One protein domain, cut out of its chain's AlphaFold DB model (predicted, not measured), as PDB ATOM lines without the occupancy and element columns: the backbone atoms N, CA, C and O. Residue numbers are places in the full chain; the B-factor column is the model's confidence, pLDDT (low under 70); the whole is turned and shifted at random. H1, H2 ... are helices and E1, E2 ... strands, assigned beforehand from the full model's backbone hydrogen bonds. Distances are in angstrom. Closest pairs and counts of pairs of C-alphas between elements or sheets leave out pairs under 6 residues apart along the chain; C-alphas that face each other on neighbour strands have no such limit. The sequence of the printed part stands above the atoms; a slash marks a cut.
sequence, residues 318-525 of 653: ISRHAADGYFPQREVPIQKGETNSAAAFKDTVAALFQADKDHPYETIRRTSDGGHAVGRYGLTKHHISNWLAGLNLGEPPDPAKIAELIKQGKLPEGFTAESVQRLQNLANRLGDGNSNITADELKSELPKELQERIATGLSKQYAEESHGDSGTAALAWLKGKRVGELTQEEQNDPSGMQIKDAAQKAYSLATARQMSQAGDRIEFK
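What this domain is: This is residues 318 to 525 of the 653 residues of an uncharacterized protein of Candidatus Melainabacteria bacterium (UniProt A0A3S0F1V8). The model is a packed body of crossed helices in which H7 runs through the middle and joins two groups. On one side of it H2 and H8 pack on both H7 and the long helix H10; on the other side H3 packs on H7 and on H5, with H6 and the small hairpin of E1 and E2 next to H5. H4 lies at one far end, and H1 and E3 lie at the opposite end, by the last turns of H10. The printed part has 208 residues with ten named helices and three named strands, in the order H1 H2 E1 E2 H3 H4 H5 H6 H7 H8 H9 H10 E3; the one sheet is E1 - E2, antiparallel, and the class is mostly helix. The whole is compact, with a radius of gyration of the C-alphas of 16.9 A and spans of 51 by 38 by 32 A.

Where its parts are: H1 is residues 320 to 324, beginning at C-alpha 320 (17.596, -42.538, -18.094). H2 is residues 340 to 353, 19.7 A long. E1 is residues 364 to 366 and E2 residues 372 to 374. H3 is residues 381 to 390, H4 residues 399 to 407, H5 residues 417 to 430, 20.0 A long, and H6 residues 439 to 445. H7, residues 448 to 465, is 25.4 A long and begins at C-alpha 448 (16.751, -57.713, 1.589). H8 is residues 470 to 478, H9 residues 488 to 492, and H10 residues 494 to 514, 30.1 A long. E3, residues 521 to 524, ends at C-alpha 524 (8.572, -35.070, -17.915).

How they stand to each other: H1 touches H10 (closest C-alphas Arg 320 and Arg 513, 6.5 A). H2 touches H10 at a steep tilt of 47 degrees, opposite ways; their closest C-alphas, Ala 344 and Ala 510, are 5.1 A apart. With residues 342 to 346 alone H2 touches H7, about perpendicular at 75 degrees (C-alphas of Ala 342 and Ser 459, 5.6 A). In the hairpin of E1 and E2, N 365 and O 373 are within hydrogen-bond range at 2.9 A. H3 and H5 touch at a shallow tilt of 32 degrees, opposite ways, closest at the C-alphas of Lys 381 and Ala 427, 4.3 A. H8 touches H10, closest at the C-alphas of Gly 471 and Lys 500, 3.8 A. H4 and H9 touch no helix. In H1 to H10 every O i to N i+4 pair is within hydrogen-bond range.

The domain as a whole: The C-alphas farthest apart, Pro 396 and Gly 519, are 51.9 A apart. The printed part has no cut. The link from H1 to H2, 15 residues, is long. Mean pLDDT of the printed part is 91.0; residue 525 alone is under 70.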
ATOM      1  N   ILE A 318      15.115 -35.742 -18.961       79.75
ATOM      2  CA  ILE A 318      16.265 -36.257 -18.215       79.75
ATOM      3  C   ILE A 318      16.739 -37.555 -18.865       79.75
ATOM      4  O   ILE A 318      15.930 -38.371 -19.292       79.75
ATOM      5  N   SER A 319      18.050 -37.775 -18.979       80.69
ATOM      6  CA  SER A 319      18.537 -39.078 -19.449       80.69
ATOM      7  C   SER A 319      18.120 -40.173 -18.468       80.69
ATOM      8  O   SER A 319      18.065 -39.943 -17.258       80.69
ATOM      9  N   ARG A 320      17.877 -41.390 -18.962       81.00
ATOM     10  CA  ARG A 320      17.596 -42.538 -18.094       81.00
ATOM     11  C   ARG A 320      18.661 -42.693 -16.997       81.00
ATOM     12  O   ARG A 320      18.316 -42.824 -15.828       81.00
ATOM     13  N   HIS A 321      19.935 -42.576 -17.358       84.56
ATOM     14  CA  HIS A 321      21.037 -42.674 -16.405       84.56
ATOM     15  C   HIS A 321      20.969 -41.613 -15.293       84.56
ATOM     16  O   HIS A 321      21.147 -41.933 -14.122       84.56
ATOM     17  N   ALA A 322      20.662 -40.358 -15.633       84.56
ATOM     18  CA  ALA A 322      20.505 -39.309 -14.628       84.56
ATOM     19  C   ALA A 322      19.264 -39.540 -13.746       84.56
ATOM     20  O   ALA A 322      19.318 -39.290 -12.545       84.56
ATOM     21  N   ALA A 323      18.172 -40.071 -14.312       87.06
ATOM     22  CA  ALA A 323      16.990 -40.452 -13.544       87.06
ATOM     23  C   ALA A 323      17.278 -41.585 -12.549       87.06
ATOM     24  O   ALA A 323      16.759 -41.553 -11.439       87.06
ATOM     25  N   ASP A 324      18.125 -42.557 -12.905       88.25
ATOM     26  CA  ASP A 324      18.521 -43.638 -11.992       88.25
ATOM     27  C   ASP A 324      19.206 -43.104 -10.722       88.25
ATOM     28  O   ASP A 324      19.032 -43.682  -9.654       88.25
ATOM     29  N   GLY A 325      19.882 -41.952 -10.798       88.88
ATOM     30  CA  GLY A 325      20.519 -41.299  -9.649       88.88
ATOM     31  C   GLY A 325      19.564 -40.798  -8.555       88.88
ATOM     32  O   GLY A 325      20.034 -40.483  -7.462       88.88
ATOM     33  N   TYR A 326      18.253 -40.734  -8.821       90.19
ATOM     34  CA  TYR A 326      17.228 -40.356  -7.836       90.19
ATOM     35  C   TYR A 326      16.760 -41.526  -6.966       90.19
ATOM     36  O   TYR A 326      16.105 -41.310  -5.951       90.19
ATOM     37  N   PHE A 327      17.069 -42.764  -7.352       93.50
ATOM     38  CA  PHE A 327      16.532 -43.954  -6.707       93.50
ATOM     39  C   PHE A 327      17.678 -44.793  -6.138       93.50
ATOM     40  O   PHE A 327      18.568 -45.173  -6.901       93.50
ATOM     41  N   PRO A 328      17.656 -45.150  -4.841       93.31
ATOM     42  CA  PRO A 328      18.621 -46.093  -4.287       93.31
ATOM     43  C   PRO A 328      18.641 -47.396  -5.089       93.31
ATOM     44  O   PRO A 328      17.592 -47.846  -5.574       93.31
ATOM     45  N   GLN A 329      19.813 -48.019  -5.222       92.12
ATOM     46  CA  GLN A 329      19.946 -49.251  -5.993       92.12
ATOM     47  C   GLN A 329      19.019 -50.336  -5.429       92.12
ATOM     48  O   GLN A 329      18.812 -50.463  -4.222       92.12
ATOM     49  N   ARG A 330      18.401 -51.099  -6.330       94.00
ATOM     50  CA  ARG A 330      17.609 -52.278  -5.989       94.00
ATOM     51  C   ARG A 330      18.448 -53.509  -6.310       94.00
ATOM     52  O   ARG A 330      18.776 -53.737  -7.470       94.00
ATOM     53  N   GLU A 331      18.798 -54.284  -5.290       94.62
ATOM     54  CA  GLU A 331      19.628 -55.488  -5.456       94.62
ATOM     55  C   GLU A 331      18.808 -56.758  -5.662       94.62
ATOM     56  O   GLU A 331      19.302 -57.746  -6.202       94.62
ATOM     57  N   VAL A 332      17.557 -56.752  -5.207       93.69
ATOM     58  CA  VAL A 332      16.651 -57.889  -5.351       93.69
ATOM     59  C   VAL A 332      15.811 -57.693  -6.613       93.69
ATOM     60  O   VAL A 332      15.156 -56.655  -6.737       93.69
ATOM     61  N   PRO A 333      15.765 -58.667  -7.538       91.38
ATOM     62  CA  PRO A 333      14.938 -58.572  -8.738       91.38
ATOM     63  C   PRO A 333      13.455 -58.293  -8.450       91.38
ATOM     64  O   PRO A 333      12.953 -58.512  -7.342       91.38
ATOM     65  N   ILE A 334      12.735 -57.835  -9.478       88.44
ATOM     66  CA  ILE A 334      11.272 -57.711  -9.435       88.44
ATOM     67  C   ILE A 334      10.664 -59.063  -9.062       88.44
ATOM     68  O   ILE A 334      10.977 -60.092  -9.665       88.44
ATOM     69  N   GLN A 335       9.820 -59.067  -8.032       87.62
ATOM     70  CA  GLN A 335       9.241 -60.294  -7.511       87.62
ATOM     71  C   GLN A 335       8.145 -60.811  -8.442       87.62
ATOM     72  O   GLN A 335       7.405 -60.050  -9.066       87.62
ATOM     73  N   LYS A 336       7.970 -62.134  -8.486       81.88
ATOM     74  CA  LYS A 336       6.837 -62.743  -9.192       81.88
ATOM     75  C   LYS A 336       5.515 -62.200  -8.624       81.88
ATOM     76  O   LYS A 336       5.263 -62.337  -7.429       81.88
ATOM     77  N   GLY A 337       4.676 -61.613  -9.480       79.06
ATOM     78  CA  GLY A 337       3.390 -61.016  -9.086       79.06
ATOM     79  C   GLY A 337       3.477 -59.587  -8.518       79.06
ATOM     80  O   GLY A 337       2.488 -59.080  -7.971       79.06
ATOM     81  N   GLU A 338       4.642 -58.942  -8.617       85.69
ATOM     82  CA  GLU A 338       4.803 -57.500  -8.413       85.69
ATOM     83  C   GLU A 338       4.364 -56.761  -9.685       85.69
ATOM     84  O   GLU A 338       4.867 -57.036 -10.773       85.69
ATOM     85  N   THR A 339       3.398 -55.850  -9.553       84.25
ATOM     86  CA  THR A 339       2.946 -54.998 -10.662       84.25
ATOM     87  C   THR A 339       3.948 -53.874 -10.906       84.25
ATOM     88  O   THR A 339       4.667 -53.464  -9.988       84.25
ATOM     89  N   ASN A 340       3.950 -53.305 -12.114       81.19
ATOM     90  CA  ASN A 340       4.780 -52.133 -12.420       81.19
ATOM     91  C   ASN A 340       4.439 -50.958 -11.491       81.19
ATOM     92  O   ASN A 340       5.328 -50.297 -10.963       81.19
ATOM     93  N   SER A 341       3.150 -50.764 -11.193       80.00
ATOM     94  CA  SER A 341       2.692 -49.731 -10.261       80.00
ATOM     95  C   SER A 341       3.244 -49.914  -8.841       80.00
ATOM     96  O   SER A 341       3.659 -48.932  -8.224       80.00
ATOM     97  N   ALA A 342       3.302 -51.151  -8.333       88.81
ATOM     98  CA  ALA A 342       3.871 -51.449  -7.021       88.81
ATOM     99  C   ALA A 342       5.391 -51.242  -7.017       88.81
ATOM    100  O   ALA A 342       5.924 -50.647  -6.084       88.81
ATOM    101  N   ALA A 343       6.083 -51.667  -8.078       91.31
ATOM    102  CA  ALA A 343       7.512 -51.417  -8.234       91.31
ATOM    103  C   ALA A 343       7.822 -49.908  -8.297       91.31
ATOM    104  O   ALA A 343       8.760 -49.443  -7.652       91.31
ATOM    105  N   ALA A 344       7.014 -49.125  -9.024       89.81
ATOM    106  CA  ALA A 344       7.177 -47.674  -9.134       89.81
ATOM    107  C   ALA A 344       6.909 -46.964  -7.801       89.81
ATOM    108  O   ALA A 344       7.646 -46.053  -7.426       89.81
ATOM    109  N   PHE A 345       5.903 -47.409  -7.042       94.94
ATOM    110  CA  PHE A 345       5.640 -46.875  -5.707       94.94
ATOM    111  C   PHE A 345       6.773 -47.200  -4.723       94.94
ATOM    112  O   PHE A 345       7.232 -46.317  -4.005       94.94
ATOM    113  N   LYS A 346       7.307 -48.426  -4.750       97.12
ATOM    114  CA  LYS A 346       8.498 -48.806  -3.972       97.12
ATOM    115  C   LYS A 346       9.696 -47.915  -4.271       97.12
ATOM    116  O   LYS A 346      10.380 -47.470  -3.356       97.12
ATOM    117  N   ASP A 347       9.943 -47.647  -5.547       96.31
ATOM    118  CA  ASP A 347      10.991 -46.720  -5.962       96.31
ATOM    119  C   ASP A 347      10.696 -45.287  -5.501       96.31
ATOM    120  O   ASP A 347      11.608 -44.598  -5.062       96.31
ATOM    121  N   THR A 348       9.433 -44.861  -5.511       96.38
ATOM    122  CA  THR A 348       9.007 -43.545  -5.007       96.38
ATOM    123  C   THR A 348       9.354 -43.370  -3.534       96.38
ATOM    124  O   THR A 348      10.039 -42.414  -3.174       96.38
ATOM    125  N   VAL A 349       8.933 -44.303  -2.675       97.75
ATOM    126  CA  VAL A 349       9.224 -44.209  -1.237       97.75
ATOM    127  C   VAL A 349      10.713 -44.402  -0.950       97.75
ATOM    128  O   VAL A 349      11.236 -43.733  -0.070       97.75
ATOM    129  N   ALA A 350      11.431 -45.219  -1.731       97.50
ATOM    130  CA  ALA A 350      12.885 -45.338  -1.621       97.50
ATOM    131  C   ALA A 350      13.615 -44.045  -2.027       97.50
ATOM    132  O   ALA A 350      14.597 -43.678  -1.387       97.50
ATOM    133  N   ALA A 351      13.144 -43.337  -3.060       96.44
ATOM    134  CA  ALA A 351      13.699 -42.053  -3.487       96.44
ATOM    135  C   ALA A 351      13.495 -40.964  -2.429       96.44
ATOM    136  O   ALA A 351      14.433 -40.241  -2.118       96.44
ATOM    137  N   LEU A 352      12.295 -40.880  -1.849       96.88
ATOM    138  CA  LEU A 352      11.979 -39.897  -0.807       96.88
ATOM    139  C   LEU A 352      12.621 -40.238   0.533       96.88
ATOM    140  O   LEU A 352      13.070 -39.349   1.248       96.88
ATOM    141  N   PHE A 353      12.675 -41.520   0.895       96.94
ATOM    142  CA  PHE A 353      13.444 -41.935   2.057       96.94
ATOM    143  C   PHE A 353      14.925 -41.640   1.813       96.94
ATOM    144  O   PHE A 353      15.580 -41.164   2.721       96.94
ATOM    145  N   GLN A 354      15.428 -41.832   0.589       95.19
ATOM    146  CA  GLN A 354      16.820 -41.630   0.184       95.19
ATOM    147  C   GLN A 354      17.776 -42.520   0.989       95.19
ATOM    148  O   GLN A 354      18.653 -42.015   1.687       95.19
ATOM    149  N   ALA A 355      17.583 -43.843   0.944       94.94
ATOM    150  CA  ALA A 355      18.478 -44.801   1.602       94.94
ATOM    151  C   ALA A 355      19.950 -44.624   1.173       94.94
ATOM    152  O   ALA A 355      20.232 -44.030   0.125       94.94
ATOM    153  N   ASP A 356      20.878 -45.137   1.984       93.50
ATOM    154  CA  ASP A 356      22.302 -45.173   1.649       93.50
ATOM    155  C   ASP A 356      22.518 -45.821   0.271       93.50
ATOM    156  O   ASP A 356      21.809 -46.753  -0.116       93.50
ATOM    157  N   LYS A 357      23.455 -45.277  -0.510       89.56
ATOM    158  CA  LYS A 357      23.650 -45.703  -1.901       89.56
ATOM    159  C   LYS A 357      24.357 -47.046  -2.006       89.56
ATOM    160  O   LYS A 357      24.032 -47.805  -2.916       89.56
ATOM    161  N   ASP A 358      25.293 -47.306  -1.102       92.56
ATOM    162  CA  ASP A 358      26.149 -48.487  -1.137       92.56
ATOM    163  C   ASP A 358      25.521 -49.634  -0.334       92.56
ATOM    164  O   ASP A 358      25.687 -50.803  -0.684       92.56
ATOM    165  N   HIS A 359      24.753 -49.297   0.711       96.00
ATOM    166  CA  HIS A 359      24.083 -50.245   1.606       96.00
ATOM    167  C   HIS A 359      22.610 -49.866   1.861       96.00
ATOM    168  O   HIS A 359      22.209 -49.562   2.996       96.00
ATOM    169  N   PRO A 360      21.758 -49.855   0.815       97.06
ATOM    170  CA  PRO A 360      20.386 -49.372   0.941       97.06
ATOM    171  C   PRO A 360      19.550 -50.210   1.914       97.06
ATOM    172  O   PRO A 360      18.706 -49.660   2.619       97.06
ATOM    173  N   TYR A 361      19.775 -51.524   1.999       98.25
ATOM    174  CA  TYR A 361      18.991 -52.427   2.854       98.25
ATOM    175  C   TYR A 361      19.411 -52.385   4.332       98.25
ATOM    176  O   TYR A 361      18.673 -52.866   5.190       98.25
ATOM    177  N   GLU A 362      20.543 -51.765   4.645       97.88
ATOM    178  CA  GLU A 362      21.091 -51.618   5.994       97.88
ATOM    179  C   GLU A 362      20.930 -50.197   6.551       97.88
ATOM    180  O   GLU A 362      21.394 -49.905   7.653       97.88
ATOM    181  N   THR A 363      20.281 -49.301   5.804       97.75
ATOM    182  CA  THR A 363      20.079 -47.914   6.235       97.75
ATOM    183  C   THR A 363      19.250 -47.861   7.516       97.75
ATOM    184  O   THR A 363      18.212 -48.508   7.609       97.75
ATOM    185  N   ILE A 364      19.676 -47.060   8.494       96.50
ATOM    186  CA  ILE A 364      18.953 -46.824   9.750       96.50
ATOM    187  C   ILE A 364      18.869 -45.319   9.963       96.50
ATOM    188  O   ILE A 364      19.888 -44.631   9.951       96.50
ATOM    189  N   ARG A 365      17.661 -44.803  10.187       93.81
ATOM    190  CA  ARG A 365      17.428 -43.388  10.488       93.81
ATOM    191  C   ARG A 365      16.465 -43.214  11.639       93.81
ATOM    192  O   ARG A 365      15.583 -44.042  11.842       93.81
ATOM    193  N   ARG A 366      16.618 -42.109  12.363       91.75
ATOM    194  CA  ARG A 366      15.636 -41.689  13.361       91.75
ATOM    195  C   ARG A 366      14.429 -41.058  12.684       91.75
ATOM    196  O   ARG A 366      14.582 -40.271  11.751       91.75
ATOM    197  N   THR A 367      13.249 -41.399  13.173       89.69
ATOM    198  CA  THR A 367      11.989 -40.756  12.803       89.69
ATOM    199  C   THR A 367      11.702 -39.585  13.745       89.69
ATOM    200  O   THR A 367      12.292 -39.465  14.821       89.69
ATOM    201  N   SER A 368      10.816 -38.681  13.334       82.25
ATOM    202  CA  SER A 368      10.463 -37.482  14.107       82.25
ATOM    203  C   SER A 368       9.709 -37.782  15.404       82.25
ATOM    204  O   SER A 368       9.819 -37.023  16.363       82.25
ATOM    205  N   ASP A 369       9.015 -38.918  15.472       84.38
ATOM    206  CA  ASP A 369       8.388 -39.451  16.689       84.38
ATOM    207  C   ASP A 369       9.393 -40.111  17.657       84.38
ATOM    208  O   ASP A 369       9.010 -40.621  18.709       84.38
ATOM    209  N   GLY A 370      10.686 -40.086  17.322       88.25
ATOM    210  CA  GLY A 370      11.773 -40.612  18.137       88.25
ATOM    211  C   GLY A 370      12.123 -42.074  17.868       88.25
ATOM    212  O   GLY A 370      13.130 -42.523  18.405       88.25
ATOM    213  N   GLY A 371      11.359 -42.799  17.048       94.06
ATOM    214  CA  GLY A 371      11.659 -44.177  16.651       94.06
ATOM    215  C   GLY A 371      12.737 -44.304  15.565       94.06
ATOM    216  O   GLY A 371      13.552 -43.405  15.334       94.06
ATOM    217  N   HIS A 372      12.730 -45.452  14.883       95.94
ATOM    218  CA  HIS A 372      13.625 -45.779  13.778       95.94
ATOM    219  C   HIS A 372      12.862 -46.182  12.505       95.94
ATOM    220  O   HIS A 372      11.896 -46.951  12.544       95.94
ATOM    221  N   ALA A 373      13.363 -45.708  11.365       96.75
ATOM    222  CA  ALA A 373      13.023 -46.155  10.019       96.75
ATOM    223  C   ALA A 373      14.239 -46.863   9.407       96.75
ATOM    224  O   ALA A 373      15.353 -46.335   9.462       96.75
ATOM    225  N   VAL A 374      14.038 -48.054   8.839       97.94
ATOM    226  CA  VAL A 374      15.135 -48.929   8.408       97.94
ATOM    227  C   VAL A 374      14.984 -49.483   6.997       97.94
ATOM    228  O   VAL A 374      13.885 -49.598   6.449       97.94
ATOM    229  N   GLY A 375      16.116 -49.877   6.423       98.19
ATOM    230  CA  GLY A 375      16.205 -50.520   5.123       98.19
ATOM    231  C   GLY A 375      15.966 -49.581   3.946       98.19
ATOM    232  O   GLY A 375      15.873 -48.363   4.104       98.19
ATOM    233  N   ARG A 376      15.813 -50.154   2.745       97.94
ATOM    234  CA  ARG A 376      15.732 -49.375   1.488       97.94
ATOM    235  C   ARG A 376      14.527 -48.432   1.453       97.94
ATOM    236  O   ARG A 376      14.540 -47.417   0.761       97.94
ATOM    237  N   TYR A 377      13.477 -48.796   2.182       98.06
ATOM    238  CA  TYR A 377      12.157 -48.178   2.113       98.06
ATOM    239  C   TYR A 377      11.793 -47.360   3.356       98.06
ATOM    240  O   TYR A 377      10.671 -46.870   3.426       98.06
ATOM    241  N   GLY A 378      12.677 -47.249   4.354       97.38
ATOM    242  CA  GLY A 378      12.347 -46.578   5.614       97.38
ATOM    243  C   GLY A 378      11.220 -47.273   6.387       97.38
ATOM    244  O   GLY A 378      10.293 -46.626   6.865       97.38
ATOM    245  N   LEU A 379      11.271 -48.605   6.484       98.38
ATOM    246  CA  LEU A 379      10.294 -49.400   7.225       98.38
ATOM    247  C   LEU A 379      10.375 -49.070   8.718       98.38
ATOM    248  O   LEU A 379      11.447 -49.075   9.311       98.38
ATOM    249  N   THR A 380       9.229 -48.819   9.335       97.44
ATOM    250  CA  THR A 380       9.107 -48.508  10.769       97.44
ATOM    251  C   THR A 380       8.438 -49.670  11.496       97.44
ATOM    252  O   THR A 380       7.937 -50.603  10.858       97.44
ATOM    253  N   LYS A 381       8.344 -49.591  12.831       96.81
ATOM    254  CA  LYS A 381       7.516 -50.507  13.637       96.81
ATOM    255  C   LYS A 381       6.141 -50.726  13.010       96.81
ATOM    256  O   LYS A 381       5.721 -51.861  12.811       96.81
ATOM    257  N   HIS A 382       5.464 -49.631  12.678       96.12
ATOM    258  CA  HIS A 382       4.094 -49.664  12.190       96.12
ATOM    259  C   HIS A 382       3.970 -50.409  10.857       96.12
ATOM    260  O   HIS A 382       3.092 -51.252  10.701       96.12
ATOM    261  N   HIS A 383       4.901 -50.186   9.926       97.75
ATOM    262  CA  HIS A 383       4.945 -50.912   8.657       97.75
ATOM    263  C   HIS A 383       5.063 -52.425   8.859       97.75
ATOM    264  O   HIS A 383       4.294 -53.194   8.282       97.75
ATOM    265  N   ILE A 384       6.013 -52.847   9.696       97.62
ATOM    266  CA  ILE A 384       6.272 -54.265   9.946       97.62
ATOM    267  C   ILE A 384       5.084 -54.909  10.670       97.62
ATOM    268  O   ILE A 384       4.615 -55.971  10.255       97.62
ATOM    269  N   SER A 385       4.554 -54.257  11.708       95.88
ATOM    270  CA  SER A 385       3.385 -54.738  12.449       95.88
ATOM    271  C   SER A 385       2.144 -54.852  11.561       95.88
ATOM    272  O   SER A 385       1.455 -55.868  11.619       95.88
ATOM    273  N   ASN A 386       1.889 -53.868  10.695       94.81
ATOM    274  CA  ASN A 386       0.741 -53.889   9.786       94.81
ATOM    275  C   ASN A 386       0.860 -54.978   8.727       94.81
ATOM    276  O   ASN A 386      -0.111 -55.685   8.459       94.81
ATOM    277  N   TRP A 387       2.055 -55.154   8.159       96.31
ATOM    278  CA  TRP A 387       2.294 -56.237   7.217       96.31
ATOM    279  C   TRP A 387       2.064 -57.603   7.873       96.31
ATOM    280  O   TRP A 387       1.330 -58.421   7.322       96.31
ATOM    281  N   LEU A 388       2.609 -57.826   9.077       95.50
ATOM    282  CA  LEU A 388       2.396 -59.060   9.840       95.50
ATOM    283  C   LEU A 388       0.913 -59.306  10.148       95.50
ATOM    284  O   LEU A 388       0.431 -60.425   9.961       95.50
ATOM    285  N   ALA A 389       0.178 -58.274  10.571       92.81
ATOM    286  CA  ALA A 389      -1.256 -58.370  10.837       92.81
ATOM    287  C   ALA A 389      -2.048 -58.770   9.577       92.81
ATOM    288  O   ALA A 389      -2.948 -59.609   9.647       92.81
ATOM    289  N   GLY A 390      -1.663 -58.245   8.409       91.81
ATOM    290  CA  GLY A 390      -2.279 -58.572   7.119       91.81
ATOM    291  C   GLY A 390      -2.081 -60.022   6.655       91.81
ATOM    292  O   GLY A 390      -2.829 -60.495   5.800       91.81
ATOM    293  N   LEU A 391      -1.114 -60.758   7.217       92.38
ATOM    294  CA  LEU A 391      -0.868 -62.163   6.865       92.38
ATOM    295  C   LEU A 391      -1.814 -63.152   7.566       92.38
ATOM    296  O   LEU A 391      -1.905 -64.299   7.131       92.38
ATOM    297  N   ASN A 392      -2.517 -62.735   8.628       90.88
ATOM    298  CA  ASN A 392      -3.439 -63.576   9.405       90.88
ATOM    299  C   ASN A 392      -2.840 -64.941   9.823       90.88
ATOM    300  O   ASN A 392      -3.440 -66.009   9.638       90.88
ATOM    301  N   LEU A 393      -1.632 -64.909  10.394       91.31
ATOM    302  CA  LEU A 393      -0.885 -66.112  10.778       91.31
ATOM    303  C   LEU A 393      -1.506 -66.867  11.968       91.31
ATOM    304  O   LEU A 393      -1.204 -68.040  12.143       91.31
ATOM    305  N   GLY A 394      -2.423 -66.251  12.723       86.75
ATOM    306  CA  GLY A 394      -2.969 -66.799  13.972       86.75
ATOM    307  C   GLY A 394      -2.107 -66.471  15.199       86.75
ATOM    308  O   GLY A 394      -0.981 -65.996  15.062       86.75
ATOM    309  N   GLU A 395      -2.656 -66.718  16.391       87.31
ATOM    310  CA  GLU A 395      -1.970 -66.556  17.680       87.31
ATOM    311  C   GLU A 395      -2.007 -67.888  18.458       87.31
ATOM    312  O   GLU A 395      -3.077 -68.272  18.937       87.31
ATOM    313  N   PRO A 396      -0.879 -68.622  18.583       88.00
ATOM    314  CA  PRO A 396       0.441 -68.367  17.983       88.00
ATOM    315  C   PRO A 396       0.456 -68.542  16.445       88.00
ATOM    316  O   PRO A 396      -0.473 -69.141  15.898       88.00
ATOM    317  N   PRO A 397       1.505 -68.064  15.737       92.31
ATOM    318  CA  PRO A 397       1.628 -68.237  14.288       92.31
ATOM    319  C   PRO A 397       1.560 -69.711  13.862       92.31
ATOM    320  O   PRO A 397       2.362 -70.532  14.305       92.31
ATOM    321  N   ASP A 398       0.624 -70.033  12.971       94.06
ATOM    322  CA  ASP A 398       0.372 -71.384  12.467       94.06
ATOM    323  C   ASP A 398       1.399 -71.777  11.382       94.06
ATOM    324  O   ASP A 398       1.422 -71.165  10.302       94.06
ATOM    325  N   PRO A 399       2.225 -72.822  11.603       94.25
ATOM    326  CA  PRO A 399       3.193 -73.298  10.616       94.25
ATOM    327  C   PRO A 399       2.572 -73.688   9.269       94.25
ATOM    328  O   PRO A 399       3.205 -73.490   8.230       94.25
ATOM    329  N   ALA A 400       1.340 -74.209   9.256       94.75
ATOM    330  CA  ALA A 400       0.662 -74.599   8.022       94.75
ATOM    331  C   ALA A 400       0.297 -73.372   7.173       94.75
ATOM    332  O   ALA A 400       0.500 -73.375   5.956       94.75
ATOM    333  N   LYS A 401      -0.163 -72.288   7.812       95.25
ATOM    334  CA  LYS A 401      -0.412 -71.010   7.128       95.25
ATOM    335  C   LYS A 401       0.874 -70.389   6.599       95.25
ATOM    336  O   LYS A 401       0.877 -69.872   5.484       95.25
ATOM    337  N   ILE A 402       1.965 -70.458   7.364       94.56
ATOM    338  CA  ILE A 402       3.279 -69.981   6.915       94.56
ATOM    339  C   ILE A 402       3.718 -70.751   5.662       94.56
ATOM    340  O   ILE A 402       4.053 -70.126   4.658       94.56
ATOM    341  N   ALA A 403       3.647 -72.085   5.679       95.00
ATOM    342  CA  ALA A 403       4.000 -72.918   4.527       95.00
ATOM    343  C   ALA A 403       3.151 -72.590   3.284       95.00
ATOM    344  O   ALA A 403       3.679 -72.483   2.175       95.00
ATOM    345  N   GLU A 404       1.848 -72.363   3.465       95.06
ATOM    346  CA  GLU A 404       0.953 -71.963   2.378       95.06
ATOM    347  C   GLU A 404       1.296 -70.567   1.827       95.06
ATOM    348  O   GLU A 404       1.344 -70.367   0.614       95.06
ATOM    349  N   LEU A 405       1.623 -69.596   2.684       93.44
ATOM    350  CA  LEU A 405       2.052 -68.262   2.251       93.44
ATOM    351  C   LEU A 405       3.412 -68.277   1.534       93.44
ATOM    352  O   LEU A 405       3.604 -67.498   0.597       93.44
ATOM    353  N   ILE A 406       4.330 -69.169   1.919       93.06
ATOM    354  CA  ILE A 406       5.582 -69.416   1.183       93.06
ATOM    355  C   ILE A 406       5.264 -69.962  -0.210       93.06
ATOM    356  O   ILE A 406       5.760 -69.435  -1.205       93.06
ATOM    357  N   LYS A 407       4.367 -70.951  -0.310       92.00
ATOM    358  CA  LYS A 407       3.923 -71.514  -1.596       92.00
ATOM    359  C   LYS A 407       3.249 -70.470  -2.494       92.00
ATOM    360  O   LYS A 407       3.438 -70.486  -3.709       92.00
ATOM    361  N   GLN A 408       2.509 -69.532  -1.903       89.44
ATOM    362  CA  GLN A 408       1.927 -68.377  -2.599       89.44
ATOM    363  C   GLN A 408       2.962 -67.296  -2.961       89.44
ATOM    364  O   GLN A 408       2.625 -66.330  -3.645       89.44
ATOM    365  N   GLY A 409       4.207 -67.421  -2.494       87.44
ATOM    366  CA  GLY A 409       5.264 -66.433  -2.687       87.44
ATOM    367  C   GLY A 409       5.054 -65.140  -1.898       87.44
ATOM    368  O   GLY A 409       5.637 -64.122  -2.251       87.44
ATOM    369  N   LYS A 410       4.216 -65.139  -0.856       88.44
ATOM    370  CA  LYS A 410       4.005 -63.981   0.032       88.44
ATOM    371  C   LYS A 410       5.053 -63.897   1.142       88.44
ATOM    372  O   LYS A 410       5.305 -62.814   1.659       88.44
ATOM    373  N   LEU A 411       5.682 -65.025   1.464       91.69
ATOM    374  CA  LEU A 411       6.802 -65.140   2.395       91.69
ATOM    375  C   LEU A 411       8.031 -65.722   1.674       91.69
ATOM    376  O   LEU A 411       7.864 -66.434   0.679       91.69
ATOM    377  N   PRO A 412       9.260 -65.400   2.117       90.38
ATOM    378  CA  PRO A 412      10.469 -66.020   1.583       90.38
ATOM    379  C   PRO A 412      10.579 -67.495   2.000       90.38
ATOM    380  O   PRO A 412      10.004 -67.916   3.006       90.38
ATOM    381  N   GLU A 413      11.334 -68.284   1.236       90.25
ATOM    382  CA  GLU A 413      11.658 -69.660   1.622       90.25
ATOM    383  C   GLU A 413      12.396 -69.685   2.970       90.25
ATOM    384  O   GLU A 413      13.173 -68.785   3.283       90.25
ATOM    385  N   GLY A 414      12.121 -70.700   3.793       89.75
ATOM    386  CA  GLY A 414      12.716 -70.826   5.127       89.75
ATOM    387  C   GLY A 414      12.130 -69.895   6.197       89.75
ATOM    388  O   GLY A 414      12.603 -69.922   7.330       89.75
ATOM    389  N   PHE A 415      11.098 -69.100   5.891       93.81
ATOM    390  CA  PHE A 415      10.403 -68.297   6.901       93.81
ATOM    391  C   PHE A 415       9.637 -69.196   7.887       93.81
ATOM    392  O   PHE A 415       8.919 -70.112   7.486       93.81
ATOM    393  N   THR A 416       9.781 -68.944   9.187       94.75
ATOM    394  CA  THR A 416       9.234 -69.785  10.272       94.75
ATOM    395  C   THR A 416       8.484 -68.962  11.319       94.75
ATOM    396  O   THR A 416       8.561 -67.734  11.327       94.75
ATOM    397  N   ALA A 417       7.806 -69.623  12.265       93.75
ATOM    398  CA  ALA A 417       7.220 -68.953  13.431       93.75
ATOM    399  C   ALA A 417       8.277 -68.198  14.267       93.75
ATOM    400  O   ALA A 417       8.017 -67.106  14.762       93.75
ATOM    401  N   GLU A 418       9.502 -68.724  14.356       94.75
ATOM    402  CA  GLU A 418      10.624 -68.024  14.992       94.75
ATOM    403  C   GLU A 418      11.018 -66.755  14.218       94.75
ATOM    404  O   GLU A 418      11.315 -65.725  14.816       94.75
ATOM    405  N   SER A 419      10.953 -66.798  12.883       94.81
ATOM    406  CA  SER A 419      11.195 -65.622  12.033       94.81
ATOM    407  C   SER A 419      10.162 -64.521  12.293       94.81
ATOM    408  O   SER A 419      10.529 -63.350  12.359       94.81
ATOM    409  N   VAL A 420       8.892 -64.891  12.511       94.69
ATOM    410  CA  VAL A 420       7.832 -63.955  12.930       94.69
ATOM    411  C   VAL A 420       8.185 -63.310  14.267       94.69
ATOM    412  O   VAL A 420       8.120 -62.089  14.378       94.69
ATOM    413  N   GLN A 421       8.603 -64.101  15.260       94.81
ATOM    414  CA  GLN A 421       8.954 -63.580  16.583       94.81
ATOM    415  C   GLN A 421      10.154 -62.625  16.531       94.81
ATOM    416  O   GLN A 421      10.108 -61.562  17.148       94.81
ATOM    417  N   ARG A 422      11.210 -62.968  15.778       95.56
ATOM    418  CA  ARG A 422      12.363 -62.072  15.573       95.56
ATOM    419  C   ARG A 422      11.924 -60.758  14.935       95.56
ATOM    420  O   ARG A 422      12.225 -59.695  15.460       95.56
ATOM    421  N   LEU A 423      11.102 -60.825  13.889       96.56
ATOM    422  CA  LEU A 423      10.600 -59.634  13.210       96.56
ATOM    423  C   LEU A 423       9.688 -58.768  14.103       96.56
ATOM    424  O   LEU A 423       9.746 -57.541  14.039       96.56
ATOM    425  N   GLN A 424       8.872 -59.379  14.968       95.88
ATOM    426  CA  GLN A 424       8.085 -58.662  15.980       95.88
ATOM    427  C   GLN A 424       8.978 -57.978  17.022       95.88
ATOM    428  O   GLN A 424       8.715 -56.835  17.402       95.88
ATOM    429  N   ASN A 425      10.044 -58.650  17.467       96.31
ATOM    430  CA  ASN A 425      11.012 -58.082  18.404       96.31
ATOM    431  C   ASN A 425      11.751 -56.891  17.781       96.31
ATOM    432  O   ASN A 425      11.832 -55.839  18.420       96.31
ATOM    433  N   LEU A 426      12.205 -57.022  16.528       97.50
ATOM    434  CA  LEU A 426      12.773 -55.917  15.760       97.50
ATOM    435  C   LEU A 426      11.789 -54.753  15.685       97.50
ATOM    436  O   LEU A 426      12.128 -53.644  16.082       97.50
ATOM    437  N   ALA A 427      10.549 -54.995  15.244       96.88
ATOM    438  CA  ALA A 427       9.531 -53.952  15.123       96.88
ATOM    439  C   ALA A 427       9.303 -53.211  16.449       96.88
ATOM    440  O   ALA A 427       9.229 -51.984  16.468       96.88
ATOM    441  N   ASN A 428       9.240 -53.927  17.572       96.44
ATOM    442  CA  ASN A 428       9.104 -53.304  18.886       96.44
ATOM    443  C   ASN A 428      10.292 -52.398  19.226       96.44
ATOM    444  O   ASN A 428      10.069 -51.284  19.696       96.44
ATOM    445  N   ARG A 429      11.519 -52.834  18.926       96.69
ATOM    446  CA  ARG A 429      12.741 -52.041  19.122       96.69
ATOM    447  C   ARG A 429      12.839 -50.857  18.166       96.69
ATOM    448  O   ARG A 429      13.294 -49.801  18.577       96.69
ATOM    449  N   LEU A 430      12.340 -50.967  16.933       96.81
ATOM    450  CA  LEU A 430      12.241 -49.819  16.025       96.81
ATOM    451  C   LEU A 430      11.349 -48.711  16.601       96.81
ATOM    452  O   LEU A 430      11.604 -47.538  16.358       96.81
ATOM    453  N   GLY A 431      10.312 -49.068  17.362       94.38
ATOM    454  CA  GLY A 431       9.459 -48.095  18.050       94.38
ATOM    455  C   GLY A 431      10.058 -47.531  19.342       94.38
ATOM    456  O   GLY A 431       9.527 -46.559  19.870       94.38
ATOM    457  N   ASP A 432      11.132 -48.125  19.861       93.25
ATOM    458  CA  ASP A 432      11.861 -47.622  21.021       93.25
ATOM    459  C   ASP A 432      13.072 -46.806  20.556       93.25
ATOM    460  O   ASP A 432      14.102 -47.341  20.149       93.25
ATOM    461  N   GLY A 433      12.965 -45.483  20.649       85.06
ATOM    462  CA  GLY A 433      14.021 -44.554  20.237       85.06
ATOM    463  C   GLY A 433      15.372 -44.710  20.937       85.06
ATOM    464  O   GLY A 433      16.369 -44.138  20.487       85.06
ATOM    465  N   ASN A 434      15.426 -45.472  22.034       88.31
ATOM    466  CA  ASN A 434      16.657 -45.760  22.768       88.31
ATOM    467  C   ASN A 434      17.316 -47.078  22.349       88.31
ATOM    468  O   ASN A 434      18.450 -47.349  22.746       88.31
ATOM    469  N   SER A 435      16.629 -47.899  21.555       90.75
ATOM    470  CA  SER A 435      17.175 -49.158  21.073       90.75
ATOM    471  C   SER A 435      18.303 -48.910  20.068       90.75
ATOM    472  O   SER A 435      18.147 -48.173  19.098       90.75
ATOM    473  N   ASN A 436      19.448 -49.560  20.286       92.00
ATOM    474  CA  ASN A 436      20.551 -49.562  19.330       92.00
ATOM    475  C   ASN A 436      20.273 -50.620  18.254       92.00
ATOM    476  O   ASN A 436      20.385 -51.814  18.532       92.00
ATOM    477  N   ILE A 437      19.859 -50.188  17.065       95.81
ATOM    478  CA  ILE A 437      19.657 -51.057  15.900       95.81
ATOM    479  C   ILE A 437      20.952 -51.068  15.090       95.81
ATOM    480  O   ILE A 437      21.564 -50.018  14.893       95.81
ATOM    481  N   THR A 438      21.383 -52.238  14.621       96.25
ATOM    482  CA  THR A 438      22.639 -52.376  13.863       96.25
ATOM    483  C   THR A 438      22.408 -52.921  12.455       96.25
ATOM    484  O   THR A 438      21.413 -53.590  12.188       96.25
ATOM    485  N   ALA A 439      23.346 -52.663  11.542       96.31
ATOM    486  CA  ALA A 439      23.282 -53.186  10.176       96.31
ATOM    487  C   ALA A 439      23.285 -54.727  10.132       96.31
ATOM    488  O   ALA A 439      22.556 -55.320   9.342       96.31
ATOM    489  N   ASP A 440      24.070 -55.387  10.991       96.56
ATOM    490  CA  ASP A 440      24.135 -56.856  11.036       96.56
ATOM    491  C   ASP A 440      22.838 -57.472  11.567       96.56
ATOM    492  O   ASP A 440      22.377 -58.501  11.069       96.56
ATOM    493  N   GLU A 441      22.193 -56.793  12.514       95.38
ATOM    494  CA  GLU A 441      20.847 -57.142  12.942       95.38
ATOM    495  C   GLU A 441      19.859 -57.049  11.775       95.38
ATOM    496  O   GLU A 441      19.162 -58.027  11.510       95.38
ATOM    497  N   LEU A 442      19.861 -55.950  11.005       97.12
ATOM    498  CA  LEU A 442      18.996 -55.822   9.826       97.12
ATOM    499  C   LEU A 442      19.246 -56.927   8.798       97.12
ATOM    500  O   LEU A 442      18.287 -57.506   8.299       97.12
ATOM    501  N   LYS A 443      20.501 -57.290   8.518       95.94
ATOM    502  CA  LYS A 443      20.813 -58.396   7.594       95.94
ATOM    503  C   LYS A 443      20.221 -59.728   8.053       95.94
ATOM    504  O   LYS A 443      19.812 -60.530   7.216       95.94
ATOM    505  N   SER A 444      20.195 -59.972   9.362       94.69
ATOM    506  CA  SER A 444      19.751 -61.246   9.937       94.69
ATOM    507  C   SER A 444      18.238 -61.319  10.183       94.69
ATOM    508  O   SER A 444      17.616 -62.347   9.909       94.69
ATOM    509  N   GLU A 445      17.628 -60.237  10.668       96.06
ATOM    510  CA  GLU A 445      16.219 -60.191  11.079       96.06
ATOM    511  C   GLU A 445      15.304 -59.598   9.998       96.06
ATOM    512  O   GLU A 445      14.120 -59.932   9.930       96.06
ATOM    513  N   LEU A 446      15.854 -58.755   9.121       97.31
ATOM    514  CA  LEU A 446      15.143 -58.072   8.044       97.31
ATOM    515  C   LEU A 446      15.950 -58.116   6.724       97.31
ATOM    516  O   LEU A 446      16.271 -57.066   6.159       97.31
ATOM    517  N   PRO A 447      16.292 -59.315   6.207       96.31
ATOM    518  CA  PRO A 447      17.098 -59.453   4.994       96.31
ATOM    519  C   PRO A 447      16.426 -58.794   3.786       96.31
ATOM    520  O   PRO A 447      15.202 -58.616   3.745       96.31
ATOM    521  N   LYS A 448      17.218 -58.464   2.764       97.00
ATOM    522  CA  LYS A 448      16.751 -57.713   1.589       97.00
ATOM    523  C   LYS A 448      15.542 -58.346   0.898       97.00
ATOM    524  O   LYS A 448      14.597 -57.640   0.555       97.00
ATOM    525  N   GLU A 449      15.493 -59.671   0.766       95.19
ATOM    526  CA  GLU A 449      14.352 -60.378   0.174       95.19
ATOM    527  C   GLU A 449      13.072 -60.167   0.993       95.19
ATOM    528  O   GLU A 449      11.992 -59.991   0.422       95.19
ATOM    529  N   LEU A 450      13.182 -60.137   2.326       96.38
ATOM    530  CA  LEU A 450      12.057 -59.887   3.223       96.38
ATOM    531  C   LEU A 450      11.606 -58.424   3.163       96.38
ATOM    532  O   LEU A 450      10.404 -58.177   3.069       96.38
ATOM    533  N   GLN A 451      12.535 -57.463   3.125       97.75
ATOM    534  CA  GLN A 451      12.198 -56.043   2.935       97.75
ATOM    535  C   GLN A 451      11.389 -55.823   1.660       97.75
ATOM    536  O   GLN A 451      10.387 -55.116   1.667       97.75
ATOM    537  N   GLU A 452      11.781 -56.471   0.566       96.75
ATOM    538  CA  GLU A 452      11.086 -56.375  -0.714       96.75
ATOM    539  C   GLU A 452       9.683 -56.985  -0.661       96.75
ATOM    540  O   GLU A 452       8.761 -56.432  -1.255       96.75
ATOM    541  N   ARG A 453       9.501 -58.102   0.063       95.12
ATOM    542  CA  ARG A 453       8.188 -58.745   0.270       95.12
ATOM    543  C   ARG A 453       7.263 -57.856   1.097       95.12
ATOM    544  O   ARG A 453       6.112 -57.651   0.703       95.12
ATOM    545  N   ILE A 454       7.774 -57.309   2.204       97.19
ATOM    546  CA  ILE A 454       7.057 -56.351   3.055       97.19
ATOM    547  C   ILE A 454       6.650 -55.147   2.212       97.19
ATOM    548  O   ILE A 454       5.468 -54.806   2.145       97.19
ATOM    549  N   ALA A 455       7.606 -54.559   1.491       97.25
ATOM    550  CA  ALA A 455       7.366 -53.380   0.680       97.25
ATOM    551  C   ALA A 455       6.340 -53.637  -0.428       97.25
ATOM    552  O   ALA A 455       5.444 -52.822  -0.621       97.25
ATOM    553  N   THR A 456       6.399 -54.777  -1.121       94.88
ATOM    554  CA  THR A 456       5.410 -55.143  -2.148       94.88
ATOM    555  C   THR A 456       4.013 -55.353  -1.558       94.88
ATOM    556  O   THR A 456       3.036 -54.913  -2.165       94.88
ATOM    557  N   GLY A 457       3.899 -55.996  -0.391       93.50
ATOM    558  CA  GLY A 457       2.617 -56.182   0.294       93.50
ATOM    559  C   GLY A 457       1.992 -54.851   0.709       93.50
ATOM    560  O   GLY A 457       0.848 -54.566   0.358       93.50
ATOM    561  N   LEU A 458       2.776 -54.003   1.376       96.19
ATOM    562  CA  LEU A 458       2.327 -52.685   1.815       96.19
ATOM    563  C   LEU A 458       2.028 -51.764   0.626       96.19
ATOM    564  O   LEU A 458       1.006 -51.099   0.632       96.19
ATOM    565  N   SER A 459       2.826 -51.770  -0.442       93.69
ATOM    566  CA  SER A 459       2.565 -50.926  -1.624       93.69
ATOM    567  C   SER A 459       1.179 -51.164  -2.225       93.69
ATOM    568  O   SER A 459       0.520 -50.214  -2.637       93.69
ATOM    569  N   LYS A 460       0.715 -52.423  -2.249       89.06
ATOM    570  CA  LYS A 460      -0.644 -52.764  -2.700       89.06
ATOM    571  C   LYS A 460      -1.695 -52.186  -1.754       89.06
ATOM    572  O   LYS A 460      -2.602 -51.504  -2.213       89.06
ATOM    573  N   GLN A 461      -1.516 -52.385  -0.449       92.06
ATOM    574  CA  GLN A 461      -2.414 -51.847   0.571       92.06
ATOM    575  C   GLN A 461      -2.510 -50.312   0.506       92.06
ATOM    576  O   GLN A 461      -3.605 -49.767   0.459       92.06
ATOM    577  N   TYR A 462      -1.379 -49.608   0.453       93.44
ATOM    578  CA  TYR A 462      -1.355 -48.146   0.385       93.44
ATOM    579  C   TYR A 462      -1.985 -47.623  -0.912       93.44
ATOM    580  O   TYR A 462      -2.715 -46.638  -0.868       93.44
ATOM    581  N   ALA A 463      -1.753 -48.286  -2.052       84.38
ATOM    582  CA  ALA A 463      -2.390 -47.918  -3.315       84.38
ATOM    583  C   ALA A 463      -3.916 -48.125  -3.286       84.38
ATOM    584  O   ALA A 463      -4.658 -47.325  -3.857       84.38
ATOM    585  N   GLU A 464      -4.396 -49.181  -2.627       82.88
ATOM    586  CA  GLU A 464      -5.827 -49.423  -2.430       82.88
ATOM    587  C   GLU A 464      -6.457 -48.355  -1.526       82.88
ATOM    588  O   GLU A 464      -7.463 -47.751  -1.911       82.88
ATOM    589  N   GLU A 465      -5.845 -48.083  -0.369       87.50
ATOM    590  CA  GLU A 465      -6.342 -47.115   0.616       87.50
ATOM    591  C   GLU A 465      -6.279 -45.663   0.112       87.50
ATOM    592  O   GLU A 465      -7.157 -44.871   0.441       87.50
ATOM    593  N   SER A 466      -5.287 -45.303  -0.713       83.00
ATOM    594  CA  SER A 466      -5.190 -43.967  -1.327       83.00
ATOM    595  C   SER A 466      -5.962 -43.830  -2.637       83.00
ATOM    596  O   SER A 466      -5.877 -42.799  -3.304       83.00
ATOM    597  N   HIS A 467      -6.671 -44.882  -3.052       78.75
ATOM    598  CA  HIS A 467      -7.341 -44.968  -4.349       78.75
ATOM    599  C   HIS A 467      -6.420 -44.741  -5.565       78.75
ATOM    600  O   HIS A 467      -6.908 -44.476  -6.665       78.75
ATOM    601  N   GLY A 468      -5.109 -44.930  -5.400       73.81
ATOM    602  CA  GLY A 468      -4.091 -44.726  -6.430       73.81
ATOM    603  C   GLY A 468      -3.374 -43.375  -6.361       73.81
ATOM    604  O   GLY A 468      -2.507 -43.126  -7.197       73.81
ATOM    605  N   ASP A 469      -3.677 -42.513  -5.383       81.50
ATOM    606  CA  ASP A 469      -2.891 -41.299  -5.141       81.50
ATOM    607  C   ASP A 469      -1.541 -41.667  -4.506       81.50
ATOM    608  O   ASP A 469      -1.438 -41.931  -3.301       81.50
ATOM    609  N   SER A 470      -0.494 -41.702  -5.334       87.12
ATOM    610  CA  SER A 470       0.873 -42.006  -4.907       87.12
ATOM    611  C   SER A 470       1.437 -40.958  -3.949       87.12
ATOM    612  O   SER A 470       2.279 -41.297  -3.122       87.12
ATOM    613  N   GLY A 471       0.970 -39.708  -4.032       90.25
ATOM    614  CA  GLY A 471       1.398 -38.633  -3.145       90.25
ATOM    615  C   GLY A 471       0.915 -38.875  -1.726       90.25
ATOM    616  O   GLY A 471       1.713 -38.934  -0.792       90.25
ATOM    617  N   THR A 472      -0.394 -39.078  -1.573       90.69
ATOM    618  CA  THR A 472      -1.006 -39.366  -0.268       90.69
ATOM    619  C   THR A 472      -0.484 -40.685   0.315       90.69
ATOM    620  O   THR A 472      -0.151 -40.745   1.499       90.69
ATOM    621  N   ALA A 473      -0.320 -41.722  -0.514       94.56
ATOM    622  CA  ALA A 473       0.271 -42.988  -0.088       94.56
ATOM    623  C   ALA A 473       1.720 -42.833   0.414       94.56
ATOM    624  O   ALA A 473       2.069 -43.391   1.452       94.56
ATOM    625  N   ALA A 474       2.563 -42.067  -0.284       96.75
ATOM    626  CA  ALA A 474       3.947 -41.848   0.127       96.75
ATOM    627  C   ALA A 474       4.056 -40.972   1.384       96.75
ATOM    628  O   ALA A 474       4.901 -41.239   2.233       96.75
ATOM    629  N   LEU A 475       3.188 -39.967   1.542       95.56
ATOM    630  CA  LEU A 475       3.117 -39.171   2.769       95.56
ATOM    631  C   LEU A 475       2.772 -40.046   3.981       95.56
ATOM    632  O   LEU A 475       3.455 -39.971   5.002       95.56
ATOM    633  N   ALA A 476       1.753 -40.900   3.848       95.94
ATOM    634  CA  ALA A 476       1.372 -41.861   4.881       95.94
ATOM    635  C   ALA A 476       2.554 -42.779   5.229       95.94
ATOM    636  O   ALA A 476       2.915 -42.913   6.398       95.94
ATOM    637  N   TRP A 477       3.227 -43.305   4.202       97.44
ATOM    638  CA  TRP A 477       4.404 -44.153   4.355       97.44
ATOM    639  C   TRP A 477       5.527 -43.456   5.128       97.44
ATOM    640  O   TRP A 477       6.018 -43.980   6.121       97.44
ATOM    641  N   LEU A 478       5.932 -42.251   4.720       95.38
ATOM    642  CA  LEU A 478       7.028 -41.523   5.372       95.38
ATOM    643  C   LEU A 478       6.696 -41.126   6.815       95.38
ATOM    644  O   LEU A 478       7.594 -41.085   7.652       95.38
ATOM    645  N   LYS A 479       5.416 -40.882   7.123       92.94
ATOM    646  CA  LYS A 479       4.937 -40.654   8.496       92.94
ATOM    647  C   LYS A 479       4.751 -41.949   9.295       92.94
ATOM    648  O   LYS A 479       4.379 -41.889  10.462       92.94
ATOM    649  N   GLY A 480       4.987 -43.115   8.692       93.12
ATOM    650  CA  GLY A 480       4.794 -44.403   9.346       93.12
ATOM    651  C   GLY A 480       3.336 -44.690   9.701       93.12
ATOM    652  O   GLY A 480       3.102 -45.398  10.670       93.12
ATOM    653  N   LYS A 481       2.371 -44.158   8.944       94.19
ATOM    654  CA  LYS A 481       0.920 -44.259   9.175       94.19
ATOM    655  C   LYS A 481       0.224 -44.950   8.009       94.19
ATOM    656  O   LYS A 481       0.693 -44.885   6.879       94.19
ATOM    657  N   ARG A 482      -0.939 -45.555   8.247       94.00
ATOM    658  CA  ARG A 482      -1.845 -45.960   7.161       94.00
ATOM    659  C   ARG A 482      -2.447 -44.726   6.501       94.00
ATOM    660  O   ARG A 482      -2.524 -43.659   7.107       94.00
ATOM    661  N   VAL A 483      -2.947 -44.873   5.276       92.38
ATOM    662  CA  VAL A 483      -3.547 -43.737   4.558       92.38
ATOM    663  C   VAL A 483      -4.769 -43.201   5.309       92.38
ATOM    664  O   VAL A 483      -4.929 -41.992   5.433       92.38
ATOM    665  N   GLY A 484      -5.582 -44.090   5.889       91.62
ATOM    666  CA  GLY A 484      -6.747 -43.709   6.697       91.62
ATOM    667  C   GLY A 484      -6.427 -43.051   8.046       91.62
ATOM    668  O   GLY A 484      -7.340 -42.571   8.710       91.62
ATOM    669  N   GLU A 485      -5.158 -43.030   8.463       94.62
ATOM    670  CA  GLU A 485      -4.701 -42.420   9.722       94.62
ATOM    671  C   GLU A 485      -4.097 -41.021   9.520       94.62
ATOM    672  O   GLU A 485      -3.781 -40.342  10.499       94.62
ATOM    673  N   LEU A 486      -3.925 -40.581   8.266       93.94
ATOM    674  CA  LEU A 486      -3.511 -39.215   7.961       93.94
ATOM    675  C   LEU A 486      -4.643 -38.237   8.275       93.94
ATOM    676  O   LEU A 486      -5.742 -38.345   7.724       93.94
ATOM    677  N   THR A 487      -4.367 -37.228   9.099       94.31
ATOM    678  CA  THR A 487      -5.348 -36.166   9.349       94.31
ATOM    679  C   THR A 487      -5.460 -35.231   8.142       94.31
ATOM    680  O   THR A 487      -4.557 -35.139   7.308       94.31
ATOM    681  N   GLN A 488      -6.573 -34.497   8.038       88.94
ATOM    682  CA  GLN A 488      -6.724 -33.480   6.993       88.94
ATOM    683  C   GLN A 488      -5.686 -32.355   7.136       88.94
ATOM    684  O   GLN A 488      -5.249 -31.797   6.134       88.94
ATOM    685  N   GLU A 489      -5.289 -32.043   8.372       90.50
ATOM    686  CA  GLU A 489      -4.235 -31.074   8.676       90.50
ATOM    687  C   GLU A 489      -2.888 -31.544   8.118       90.50
ATOM    688  O   GLU A 489      -2.267 -30.807   7.367       90.50
ATOM    689  N   GLU A 490      -2.499 -32.799   8.360       90.94
ATOM    690  CA  GLU A 490      -1.253 -33.377   7.828       90.94
ATOM    691  C   GLU A 490      -1.221 -33.483   6.300       90.94
ATOM    692  O   GLU A 490      -0.154 -33.608   5.713       90.94
ATOM    693  N   GLN A 491      -2.378 -33.519   5.642       87.38
ATOM    694  CA  GLN A 491      -2.453 -33.580   4.182       87.38
ATOM    695  C   GLN A 491      -2.424 -32.201   3.521       87.38
ATOM    696  O   GLN A 491      -2.078 -32.108   2.340       87.38
ATOM    697  N   ASN A 492      -2.838 -31.168   4.258       85.56
ATOM    698  CA  ASN A 492      -3.019 -29.806   3.760       85.56
ATOM    699  C   ASN A 492      -1.969 -28.831   4.298       85.56
ATOM    700  O   ASN A 492      -1.939 -27.680   3.860       85.56
ATOM    701  N   ASP A 493      -1.142 -29.245   5.254       87.88
ATOM    702  CA  ASP A 493      -0.022 -28.437   5.699       87.88
ATOM    703  C   ASP A 493       1.015 -28.289   4.565       87.88
ATOM    704  O   ASP A 493       1.102 -29.130   3.661       87.88
ATOM    705  N   PRO A 494       1.814 -27.208   4.565       85.12
ATOM    706  CA  PRO A 494       2.805 -26.987   3.516       85.12
ATOM    707  C   PRO A 494       3.776 -28.162   3.337       85.12
ATOM    708  O   PRO A 494       4.103 -28.511   2.203       85.12
ATOM    709  N   SER A 495       4.182 -28.811   4.436       87.31
ATOM    710  CA  SER A 495       5.123 -29.934   4.394       87.31
ATOM    711  C   SER A 495       4.506 -31.176   3.742       87.31
ATOM    712  O   SER A 495       5.101 -31.762   2.835       87.31
ATOM    713  N   GLY A 496       3.275 -31.539   4.112       90.44
ATOM    714  CA  GLY A 496       2.533 -32.638   3.512       90.44
ATOM    715  C   GLY A 496       2.272 -32.406   2.029       90.44
ATOM    716  O   GLY A 496       2.463 -33.320   1.224       90.44
ATOM    717  N   MET A 497       1.927 -31.177   1.630       87.50
ATOM    718  CA  MET A 497       1.765 -30.826   0.216       87.50
ATOM    719  C   MET A 497       3.073 -30.966  -0.578       87.50
ATOM    720  O   MET A 497       3.055 -31.545  -1.666       87.50
ATOM    721  N   GLN A 498       4.206 -30.509  -0.033       87.38
ATOM    722  CA  GLN A 498       5.522 -30.667  -0.663       87.38
ATOM    723  C   GLN A 498       5.918 -32.146  -0.813       87.38
ATOM    724  O   GLN A 498       6.365 -32.553  -1.887       87.38
ATOM    725  N   ILE A 499       5.698 -32.976   0.217       92.75
ATOM    726  CA  ILE A 499       5.923 -34.428   0.129       92.75
ATOM    727  C   ILE A 499       5.056 -35.051  -0.961       92.75
ATOM    728  O   ILE A 499       5.558 -35.829  -1.770       92.75
ATOM    729  N   LYS A 500       3.757 -34.728  -0.993       91.12
ATOM    730  CA  LYS A 500       2.819 -35.291  -1.972       91.12
ATOM    731  C   LYS A 500       3.228 -34.939  -3.402       91.12
ATOM    732  O   LYS A 500       3.232 -35.823  -4.257       91.12
ATOM    733  N   ASP A 501       3.606 -33.689  -3.649       86.00
ATOM    734  CA  ASP A 501       4.091 -33.227  -4.952       86.00
ATOM    735  C   ASP A 501       5.392 -33.943  -5.362       86.00
ATOM    736  O   ASP A 501       5.476 -34.533  -6.445       86.00
ATOM    737  N   ALA A 502       6.387 -33.997  -4.473       90.69
ATOM    738  CA  ALA A 502       7.632 -34.715  -4.737       90.69
ATOM    739  C   ALA A 502       7.405 -36.213  -4.973       90.69
ATOM    740  O   ALA A 502       7.989 -36.793  -5.888       90.69
ATOM    741  N   ALA A 503       6.510 -36.840  -4.216       93.25
ATOM    742  CA  ALA A 503       6.125 -38.230  -4.402       93.25
ATOM    743  C   ALA A 503       5.450 -38.482  -5.753       93.25
ATOM    744  O   ALA A 503       5.754 -39.473  -6.414       93.25
ATOM    745  N   GLN A 504       4.571 -37.591  -6.209       87.19
ATOM    746  CA  GLN A 504       3.966 -37.696  -7.539       87.19
ATOM    747  C   GLN A 504       5.018 -37.573  -8.649       87.19
ATOM    748  O   GLN A 504       4.990 -38.341  -9.617       87.19
ATOM    749  N   LYS A 505       5.994 -36.674  -8.487       87.50
ATOM    750  CA  LYS A 505       7.125 -36.525  -9.416       87.50
ATOM    751  C   LYS A 505       8.022 -37.758  -9.424       87.50
ATOM    752  O   LYS A 505       8.308 -38.292 -10.495       87.50
ATOM    753  N   ALA A 506       8.404 -38.264  -8.252       92.06
ATOM    754  CA  ALA A 506       9.201 -39.479  -8.120       92.06
ATOM    755  C   ALA A 506       8.473 -40.706  -8.686       92.06
ATOM    756  O   ALA A 506       9.095 -41.505  -9.382       92.06
ATOM    757  N   TYR A 507       7.159 -40.821  -8.485       90.25
ATOM    758  CA  TYR A 507       6.345 -41.894  -9.057       90.25
ATOM    759  C   TYR A 507       6.270 -41.826 -10.581       90.25
ATOM    760  O   TYR A 507       6.455 -42.834 -11.269       90.25
ATOM    761  N   SER A 508       6.046 -40.628 -11.119       82.81
ATOM    762  CA  SER A 508       6.024 -40.389 -12.565       82.81
ATOM    763  C   SER A 508       7.378 -40.721 -13.189       82.81
ATOM    764  O   SER A 508       7.445 -41.442 -14.186       82.81
ATOM    765  N   LEU A 509       8.463 -40.275 -12.550       86.88
ATOM    766  CA  LEU A 509       9.827 -40.577 -12.965       86.88
ATOM    767  C   LEU A 509      10.103 -42.085 -12.899       86.88
ATOM    768  O   LEU A 509      10.591 -42.643 -13.876       86.88
ATOM    769  N   ALA A 510       9.736 -42.765 -11.807       90.44
ATOM    770  CA  ALA A 510       9.911 -44.209 -11.636       90.44
ATOM    771  C   ALA A 510       9.143 -45.022 -12.690       90.44
ATOM    772  O   ALA A 510       9.680 -45.981 -13.247       90.44
ATOM    773  N   THR A 511       7.916 -44.614 -13.013       83.19
ATOM    774  CA  THR A 511       7.086 -45.256 -14.040       83.19
ATOM    775  C   THR A 511       7.682 -45.054 -15.432       83.19
ATOM    776  O   THR A 511       7.918 -46.015 -16.169       83.19
ATOM    777  N   ALA A 512       8.000 -43.807 -15.793       79.56
ATOM    778  CA  ALA A 512       8.566 -43.484 -17.099       79.56
ATOM    779  C   ALA A 512       9.909 -44.189 -17.326       79.56
ATOM    780  O   ALA A 512      10.181 -44.670 -18.434       79.56
ATOM    781  N   ARG A 513      10.690 -44.296 -16.247       85.38
ATOM    782  CA  ARG A 513      11.917 -45.068 -16.134       85.38
ATOM    783  C   ARG A 513      11.671 -46.551 -16.388       85.38
ATOM    784  O   ARG A 513      12.264 -47.101 -17.296       85.38
ATOM    785  N   GLN A 514      10.769 -47.227 -15.691       83.00
ATOM    786  CA  GLN A 514      10.509 -48.655 -15.959       83.00
ATOM    787  C   GLN A 514      10.146 -48.948 -17.427       83.00
ATOM    788  O   GLN A 514      10.475 -50.010 -17.947       83.00
ATOM    789  N   MET A 515       9.538 -47.980 -18.112       74.50
ATOM    790  CA  MET A 515       9.183 -48.067 -19.529       74.50
ATOM    791  C   MET A 515      10.275 -47.570 -20.501       74.50
ATOM    792  O   MET A 515       9.969 -47.377 -21.679       74.50
ATOM    793  N   SER A 516      11.485 -47.234 -20.046       72.56
ATOM    794  CA  SER A 516      12.569 -46.710 -20.892       72.56
ATOM    795  C   SER A 516      13.759 -47.664 -20.988       72.56
ATOM    796  O   SER A 516      14.049 -48.420 -20.059       72.56
ATOM    797  N   GLN A 517      14.444 -47.635 -22.129       79.06
ATOM    798  CA  GLN A 517      15.653 -48.400 -22.413       79.06
ATOM    799  C   GLN A 517      16.920 -47.637 -22.001       79.06
ATOM    800  O   GLN A 517      16.903 -46.437 -21.711       79.06
ATOM    801  N   ALA A 518      18.050 -48.343 -21.969       75.00
ATOM    802  CA  ALA A 518      19.351 -47.719 -21.760       75.00
ATOM    803  C   ALA A 518      19.660 -46.754 -22.920       75.00
ATOM    804  O   ALA A 518      19.664 -47.159 -24.078       75.00
ATOM    805  N   GLY A 519      19.914 -45.484 -22.597       72.31
ATOM    806  CA  GLY A 519      20.143 -44.413 -23.576       72.31
ATOM    807  C   GLY A 519      18.918 -43.537 -23.858       72.31
ATOM    808  O   GLY A 519      19.083 -42.432 -24.373       72.31
ATOM    809  N   ASP A 520      17.718 -43.968 -23.457       73.69
ATOM    810  CA  ASP A 520      16.508 -43.162 -23.613       73.69
ATOM    811  C   ASP A 520      16.567 -41.881 -22.774       73.69
ATOM    812  O   ASP A 520      17.174 -41.818 -21.695       73.69
ATOM    813  N   ARG A 521      15.846 -40.863 -23.246       77.88
ATOM    814  CA  ARG A 521      15.460 -39.704 -22.442       77.88
ATOM    815  C   ARG A 521      14.053 -39.925 -21.892       77.88
ATOM    816  O   ARG A 521      13.176 -40.457 -22.568       77.88
ATOM    817  N   ILE A 522      13.859 -39.551 -20.638       78.12
ATOM    818  CA  ILE A 522      12.569 -39.507 -19.969       78.12
ATOM    819  C   ILE A 522      12.078 -38.075 -20.076       78.12
ATOM    820  O   ILE A 522      12.615 -37.183 -19.421       78.12
ATOM    821  N   GLU A 523      11.064 -37.886 -20.909       72.75
ATOM    822  CA  GLU A 523      10.301 -36.650 -20.946       72.75
ATOM    823  C   GLU A 523       9.430 -36.569 -19.684       72.75
ATOM    824  O   GLU A 523       8.763 -37.536 -19.307       72.75
ATOM    825  N   PHE A 524       9.445 -35.422 -19.023       70.06
ATOM    826  CA  PHE A 524       8.572 -35.070 -17.915       70.06
ATOM    827  C   PHE A 524       7.919 -33.729 -18.231       70.06
ATOM    828  O   PHE A 524       8.417 -32.946 -19.038       70.06
ATOM    829  N   LYS A 525       6.801 -33.436 -17.577       61.28
ATOM    830  CA  LYS A 525       6.137 -32.155 -17.750       61.28
ATOM    831  C   LYS A 525       5.729 -31.551 -16.439       61.28
ATOM    832  O   LYS A 525       5.008 -32.189 -15.676       61.28
TER     833      LYS A 525